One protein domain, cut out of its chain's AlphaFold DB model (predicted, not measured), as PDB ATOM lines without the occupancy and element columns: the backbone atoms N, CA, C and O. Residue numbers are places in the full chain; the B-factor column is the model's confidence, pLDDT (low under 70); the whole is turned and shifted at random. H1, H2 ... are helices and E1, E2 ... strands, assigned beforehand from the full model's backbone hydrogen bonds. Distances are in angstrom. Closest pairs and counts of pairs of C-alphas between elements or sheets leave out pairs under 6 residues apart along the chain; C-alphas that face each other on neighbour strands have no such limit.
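Overview. This is residues 161 to 213 of the 222 residues of an uncharacterized protein of Chaetomium globosum (strain ATCC 6205 / CBS 148.51 / DSM 1962 / NBRC 6347 / NRRL 1970) (UniProt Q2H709). The longest helix, H2, packs on strand E2 at one end of a flat body, and H1 lies at the other end, with E1 and E2 between the helices. The strands are near each other but form no sheet. The printed part has 53 residues with two named helices and two named strands, in the order H1, E1, H2, E2, a mixed class. It is only just compact, close to loose, with a radius of gyration of the C-alphas of 11.5 A, and spans 31 by 27 by 12 A.

Along the chain. Find C-alpha 189 at (134.288, 168.451, 65.182); from there H2, residues 189 to 202, runs 20.0 A to C-alpha 202. E2 is residues 208 to 212, 13.2 A long, ending at (130.873, 165.193, 61.860). E1 is residues 183 to 187, 13.3 A. H1, residues 171 to 179, runs 12.0 A from (121.212, 159.087, 78.042).

Arrangement. Look first at Thr 189 of H2 and Leu 212 of E2, whose C-alphas, the closest of the two elements, are 5.8 A apart. E1 and E2 each pair with no named strand. The closest C-alphas of H1 and E1, Ile 177 and Val 184, are 7.2 A apart. H1 is apart from H2 and E2. Every O i to N i+4 pair is within hydrogen-bond range in H1, and 9 of 10 are in H2.

Size, cuts and confidence. The C-alphas of Ala 172 and Thr 201, the two farthest apart, are 31.3 A apart. Residues 176 to 181, of which 176 to 179 belong to H1, stand free. The three links are tight, the printed part has no cut, and no printed residue is under 70 in pLDDT.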
ATOM      1  N   GLY A 161     131.287 164.275  66.159       96.56
ATOM      2  CA  GLY A 161     131.699 165.680  66.134       96.56
ATOM      3  C   GLY A 161     130.495 166.617  66.079       96.56
ATOM      4  O   GLY A 161     129.808 166.666  65.059       96.56
ATOM      5  N   LEU A 162     130.230 167.369  67.150       94.38
ATOM      6  CA  LEU A 162     129.020 168.195  67.305       94.38
ATOM      7  C   LEU A 162     129.172 169.665  66.875       94.38
ATOM      8  O   LEU A 162     128.373 170.521  67.254       94.38
ATOM      9  N   GLY A 163     130.166 169.966  66.042       92.12
ATOM     10  CA  GLY A 163     130.448 171.315  65.562       92.12
ATOM     11  C   GLY A 163     131.507 172.010  66.425       92.12
ATOM     12  O   GLY A 163     132.502 171.374  66.768       92.12
ATOM     13  N   PRO A 164     131.362 173.309  66.735       90.88
ATOM     14  CA  PRO A 164     132.388 174.067  67.458       90.88
ATOM     15  C   PRO A 164     132.479 173.727  68.953       90.88
ATOM     16  O   PRO A 164     133.484 174.039  69.579       90.88
ATOM     17  N   GLU A 165     131.449 173.103  69.528       90.38
ATOM     18  CA  GLU A 165     131.353 172.837  70.963       90.38
ATOM     19  C   GLU A 165     130.854 171.418  71.238       90.38
ATOM     20  O   GLU A 165     130.079 170.842  70.470       90.38
ATOM     21  N   ILE A 166     131.264 170.873  72.383       92.69
ATOM     22  CA  ILE A 166     130.799 169.579  72.877       92.69
ATOM     23  C   ILE A 166     129.440 169.772  73.546       92.69
ATOM     24  O   ILE A 166     129.302 170.569  74.473       92.69
ATOM     25  N   ARG A 167     128.439 168.992  73.127       89.38
ATOM     26  CA  ARG A 167     127.143 168.909  73.814       89.38
ATOM     27  C   ARG A 167     126.880 167.486  74.295       89.38
ATOM     28  O   ARG A 167     127.132 166.539  73.553       89.38
ATOM     29  N   PRO A 168     126.364 167.299  75.519       89.19
ATOM     30  CA  PRO A 168     126.080 165.968  76.023       89.19
ATOM     31  C   PRO A 168     124.971 165.312  75.198       89.19
ATOM     32  O   PRO A 168     123.934 165.911  74.911       89.19
ATOM     33  N   LEU A 169     125.183 164.046  74.845       88.88
ATOM     34  CA  LEU A 169     124.139 163.222  74.251       88.88
ATOM     35  C   LEU A 169     123.108 162.852  75.319       88.88
ATOM     36  O   LEU A 169     123.475 162.569  76.462       88.88
ATOM     37  N   SER A 170     121.830 162.769  74.942       91.94
ATOM     38  CA  SER A 170     120.819 162.261  75.868       91.94
ATOM     39  C   SER A 170     121.176 160.826  76.307       91.94
ATOM     40  O   SER A 170     121.646 160.026  75.483       91.94
ATOM     41  N   PRO A 171     120.937 160.446  77.576       92.19
ATOM     42  CA  PRO A 171     121.212 159.087  78.042       92.19
ATOM     43  C   PRO A 171     120.454 158.019  77.245       92.19
ATOM     44  O   PRO A 171     120.981 156.929  77.033       92.19
ATOM     45  N   ALA A 172     119.245 158.335  76.768       93.25
ATOM     46  CA  ALA A 172     118.450 157.448  75.922       93.25
ATOM     47  C   ALA A 172     119.146 157.176  74.579       93.25
ATOM     48  O   ALA A 172     119.274 156.022  74.174       93.25
ATOM     49  N   THR A 173     119.672 158.218  73.928       90.88
ATOM     50  CA  THR A 173     120.421 158.083  72.671       90.88
ATOM     51  C   THR A 173     121.714 157.299  72.881       90.88
ATOM     52  O   THR A 173     122.008 156.393  72.106       90.88
ATOM     53  N   ARG A 174     122.464 157.582  73.955       91.31
ATOM     54  CA  ARG A 174     123.698 156.845  74.272       91.31
ATOM     55  C   ARG A 174     123.412 155.356  74.498       91.31
ATOM     56  O   ARG A 174     124.122 154.526  73.946       91.31
ATOM     57  N   ARG A 175     122.344 155.016  75.233       92.06
ATOM     58  CA  ARG A 175     121.904 153.621  75.433       92.06
ATOM     59  C   ARG A 175     121.503 152.950  74.125       92.06
ATOM     60  O   ARG A 175     121.897 151.816  73.900       92.06
ATOM     61  N   ALA A 176     120.763 153.641  73.259       89.81
ATOM     62  CA  ALA A 176     120.387 153.101  71.955       89.81
ATOM     63  C   ALA A 176     121.623 152.754  71.108       89.81
ATOM     64  O   ALA A 176     121.670 151.680  70.521       89.81
ATOM     65  N   ILE A 177     122.645 153.618  71.106       89.56
ATOM     66  CA  ILE A 177     123.906 153.377  70.389       89.56
ATOM     67  C   ILE A 177     124.691 152.217  71.021       89.56
ATOM     68  O   ILE A 177     125.149 151.330  70.307       89.56
ATOM     69  N   SER A 178     124.783 152.165  72.352       89.62
ATOM     70  CA  SER A 178     125.455 151.061  73.050       89.62
ATOM     71  C   SER A 178     124.754 149.714  72.858       89.62
ATOM     72  O   SER A 178     125.425 148.698  72.709       89.62
ATOM     73  N   ASN A 179     123.420 149.693  72.788       91.69
ATOM     74  CA  ASN A 179     122.645 148.480  72.508       91.69
ATOM     75  C   ASN A 179     122.872 147.947  71.085       91.69
ATOM     76  O   ASN A 179     122.654 146.765  70.838       91.69
ATOM     77  N   LEU A 180     123.318 148.803  70.159       88.81
ATOM     78  CA  LEU A 180     123.742 148.399  68.817       88.81
ATOM     79  C   LEU A 180     125.164 147.808  68.798       88.81
ATOM     80  O   LEU A 180     125.635 147.421  67.736       88.81
ATOM     81  N   GLY A 181     125.843 147.733  69.948       89.88
ATOM     82  CA  GLY A 181     127.214 147.227  70.068       89.88
ATOM     83  C   GLY A 181     128.296 148.283  69.837       89.88
ATOM     84  O   GLY A 181     129.474 147.962  69.927       89.88
ATOM     85  N   MET A 182     127.919 149.542  69.595       91.62
ATOM     86  CA  MET A 182     128.863 150.624  69.312       91.62
ATOM     87  C   MET A 182     129.249 151.382  70.587       91.62
ATOM     88  O   MET A 182     128.392 151.787  71.385       91.62
ATOM     89  N   ARG A 183     130.542 151.670  70.756       92.94
ATOM     90  CA  ARG A 183     131.006 152.680  71.720       92.94
ATOM     91  C   ARG A 183     130.857 154.064  71.100       92.94
ATOM     92  O   ARG A 183     131.097 154.229  69.912       92.94
ATOM     93  N   VAL A 184     130.458 155.060  71.895       93.62
ATOM     94  CA  VAL A 184     130.289 156.438  71.413       93.62
ATOM     95  C   VAL A 184     131.180 157.408  72.172       93.62
ATOM     96  O   VAL A 184     131.128 157.485  73.405       93.62
ATOM     97  N   GLU A 185     131.944 158.185  71.416       94.50
ATOM     98  CA  GLU A 185     132.723 159.317  71.906       94.50
ATOM     99  C   GLU A 185     132.164 160.609  71.323       94.50
ATOM    100  O   GLU A 185     131.881 160.698  70.132       94.50
ATOM    101  N   VAL A 186     131.937 161.598  72.185       95.56
ATOM    102  CA  VAL A 186     131.310 162.865  71.802       95.56
ATOM    103  C   VAL A 186     132.337 163.965  71.973       95.56
ATOM    104  O   VAL A 186     132.796 164.201  73.089       95.56
ATOM    105  N   LEU A 187     132.672 164.623  70.870       96.25
ATOM    106  CA  LEU A 187     133.676 165.674  70.793       96.25
ATOM    107  C   LEU A 187     133.159 166.838  69.937       96.25
ATOM    108  O   LEU A 187     132.135 166.751  69.255       96.25
ATOM    109  N   ASP A 188     133.873 167.952  69.970       95.38
ATOM    110  CA  ASP A 188     133.783 168.976  68.940       95.38
ATOM    111  C   ASP A 188     134.369 168.419  67.634       95.38
ATOM    112  O   ASP A 188     135.185 167.494  67.616       95.38
ATOM    113  N   THR A 189     133.949 168.979  66.507       95.75
ATOM    114  CA  THR A 189     134.288 168.451  65.182       95.75
ATOM    115  C   THR A 189     135.786 168.468  64.900       95.75
ATOM    116  O   THR A 189     136.278 167.584  64.199       95.75
ATOM    117  N   ARG A 190     136.528 169.435  65.450       95.69
ATOM    118  CA  ARG A 190     137.974 169.533  65.221       95.69
ATOM    119  C   ARG A 190     138.709 168.383  65.901       95.69
ATOM    120  O   ARG A 190     139.503 167.707  65.249       95.69
ATOM    121  N   ASN A 191     138.408 168.132  67.170       96.88
ATOM    122  CA  ASN A 191     139.023 167.032  67.908       96.88
ATOM    123  C   ASN A 191     138.551 165.664  67.391       96.88
ATOM    124  O   ASN A 191     139.377 164.770  67.212       96.88
ATOM    125  N   ALA A 192     137.266 165.532  67.046       97.12
ATOM    126  CA  ALA A 192     136.713 164.326  66.432       97.12
ATOM    127  C   ALA A 192     137.435 163.944  65.127       97.12
ATOM    128  O   ALA A 192     137.760 162.776  64.913       97.12
ATOM    129  N   ALA A 193     137.719 164.924  64.262       96.50
ATOM    130  CA  ALA A 193     138.434 164.692  63.011       96.50
ATOM    131  C   ALA A 193     139.878 164.221  63.249       96.50
ATOM    132  O   ALA A 193     140.319 163.254  62.627       96.50
ATOM    133  N   SER A 194     140.603 164.863  64.172       96.88
ATOM    134  CA  SER A 194     141.972 164.463  64.524       96.88
ATOM    135  C   SER A 194     142.024 163.037  65.069       96.88
ATOM    136  O   SER A 194     142.875 162.250  64.656       96.88
ATOM    137  N   GLN A 195     141.093 162.680  65.954       96.38
ATOM    138  CA  GLN A 195     141.033 161.342  66.531       96.38
ATOM    139  C   GLN A 195     140.682 160.279  65.487       96.38
ATOM    140  O   GLN A 195     141.311 159.221  65.457       96.38
ATOM    141  N   TYR A 196     139.721 160.568  64.605       96.06
ATOM    142  CA  TYR A 196     139.390 159.675  63.498       96.06
ATOM    143  C   TYR A 196     140.605 159.419  62.607       96.06
ATOM    144  O   TYR A 196     140.877 158.271  62.285       96.06
ATOM    145  N   ASN A 197     141.368 160.458  62.255       95.31
ATOM    146  CA  ASN A 197     142.548 160.305  61.404       95.31
ATOM    147  C   ASN A 197     143.587 159.361  62.021       95.31
ATOM    148  O   ASN A 197     144.112 158.504  61.315       95.31
ATOM    149  N   MET A 198     143.847 159.483  63.325       96.06
ATOM    150  CA  MET A 198     144.759 158.573  64.023       96.06
ATOM    151  C   MET A 198     144.230 157.137  63.976       96.06
ATOM    152  O   MET A 198     144.884 156.235  63.452       96.06
ATOM    153  N   LEU A 199     142.995 156.931  64.434       94.38
ATOM    154  CA  LEU A 199     142.432 155.593  64.586       94.38
ATOM    155  C   LEU A 199     142.160 154.887  63.253       94.38
ATOM    156  O   LEU A 199     142.354 153.678  63.162       94.38
ATOM    157  N   ALA A 200     141.772 155.622  62.212       90.38
ATOM    158  CA  ALA A 200     141.557 155.076  60.875       90.38
ATOM    159  C   ALA A 200     142.845 154.495  60.274       90.38
ATOM    160  O   ALA A 200     142.780 153.554  59.486       90.38
ATOM    161  N   THR A 201     144.009 155.039  60.644       91.25
ATOM    162  CA  THR A 201     145.309 154.519  60.197       91.25
ATOM    163  C   THR A 201     145.844 153.394  61.081       91.25
ATOM    164  O   THR A 201     146.496 152.488  60.570       91.25
ATOM    165  N   GLU A 202     145.554 153.426  62.384       93.56
ATOM    166  CA  GLU A 202     146.041 152.431  63.348       93.56
ATOM    167  C   GLU A 202     145.192 151.151  63.383       93.56
ATOM    168  O   GLU A 202     145.739 150.054  63.473       93.56
ATOM    169  N   ARG A 203     143.860 151.283  63.338       86.50
ATOM    170  CA  ARG A 203     142.898 150.168  63.440       86.50
ATOM    171  C   ARG A 203     142.210 149.835  62.121       86.50
ATOM    172  O   ARG A 203     141.692 148.740  61.980       86.50
ATOM    173  N   GLY A 204     142.229 150.754  61.160       85.94
ATOM    174  CA  GLY A 204     141.477 150.625  59.916       85.94
ATOM    175  C   GLY A 204     140.146 151.374  59.955       85.94
ATOM    176  O   GLY A 204     139.666 151.825  60.998       85.94
ATOM    177  N   VAL A 205     139.556 151.548  58.774       86.69
ATOM    178  CA  VAL A 205     138.292 152.284  58.579       86.69
ATOM    179  C   VAL A 205     137.061 151.398  58.787       86.69
ATOM    180  O   VAL A 205     135.937 151.899  58.792       86.69
ATOM    181  N   GLU A 206     137.267 150.091  58.930       87.62
ATOM    182  CA  GLU A 206     136.244 149.098  59.245       87.62
ATOM    183  C   GLU A 206     135.778 149.162  60.706       87.62
ATOM    184  O   GLU A 206     134.577 149.061  60.956       87.62
ATOM    185  N   ASP A 207     136.693 149.404  61.647       90.06
ATOM    186  CA  ASP A 207     136.407 149.338  63.086       90.06
ATOM    187  C   ASP A 207     135.964 150.692  63.665       90.06
ATOM    188  O   ASP A 207     135.357 150.761  64.741       90.06
ATOM    189  N   VAL A 208     136.267 151.790  62.960       92.50
ATOM    190  CA  VAL A 208     136.073 153.162  63.445       92.50
ATOM    191  C   VAL A 208     135.301 153.997  62.431       92.50
ATOM    192  O   VAL A 208     135.713 154.155  61.282       92.50
ATOM    193  N   ALA A 209     134.209 154.611  62.883       94.56
ATOM    194  CA  ALA A 209     133.426 155.565  62.103       94.56
ATOM    195  C   ALA A 209     133.375 156.943  62.765       94.56
ATOM    196  O   ALA A 209     133.397 157.069  63.989       94.56
ATOM    197  N   ALA A 210     133.234 157.983  61.940       95.19
ATOM    198  CA  ALA A 210     133.021 159.351  62.396       95.19
ATOM    199  C   ALA A 210     131.775 159.977  61.754       95.19
ATOM    200  O   ALA A 210     131.563 159.885  60.544       95.19
ATOM    201  N   ALA A 211     130.973 160.658  62.572       95.06
ATOM    202  CA  ALA A 211     129.858 161.495  62.144       95.06
ATOM    203  C   ALA A 211     130.139 162.941  62.574       95.06
ATOM    204  O   ALA A 211     130.178 163.235  63.767       95.06
ATOM    205  N   LEU A 212     130.370 163.838  61.611       95.12
ATOM    206  CA  LEU A 212     130.873 165.193  61.860       95.12
ATOM    207  C   LEU A 212     129.880 166.264  61.398       95.12
ATOM    208  O   LEU A 212     129.463 166.272  60.237       95.12
ATOM    209  N   ILE A 213     129.558 167.205  62.286       92.56
ATOM    210  CA  ILE A 213     128.797 168.416  61.966       92.56
ATOM    211  C   ILE A 213     129.790 169.519  61.561       92.56
ATOM    212  O   ILE A 213     130.661 169.870  62.360       92.56
TER     213      ILE A 213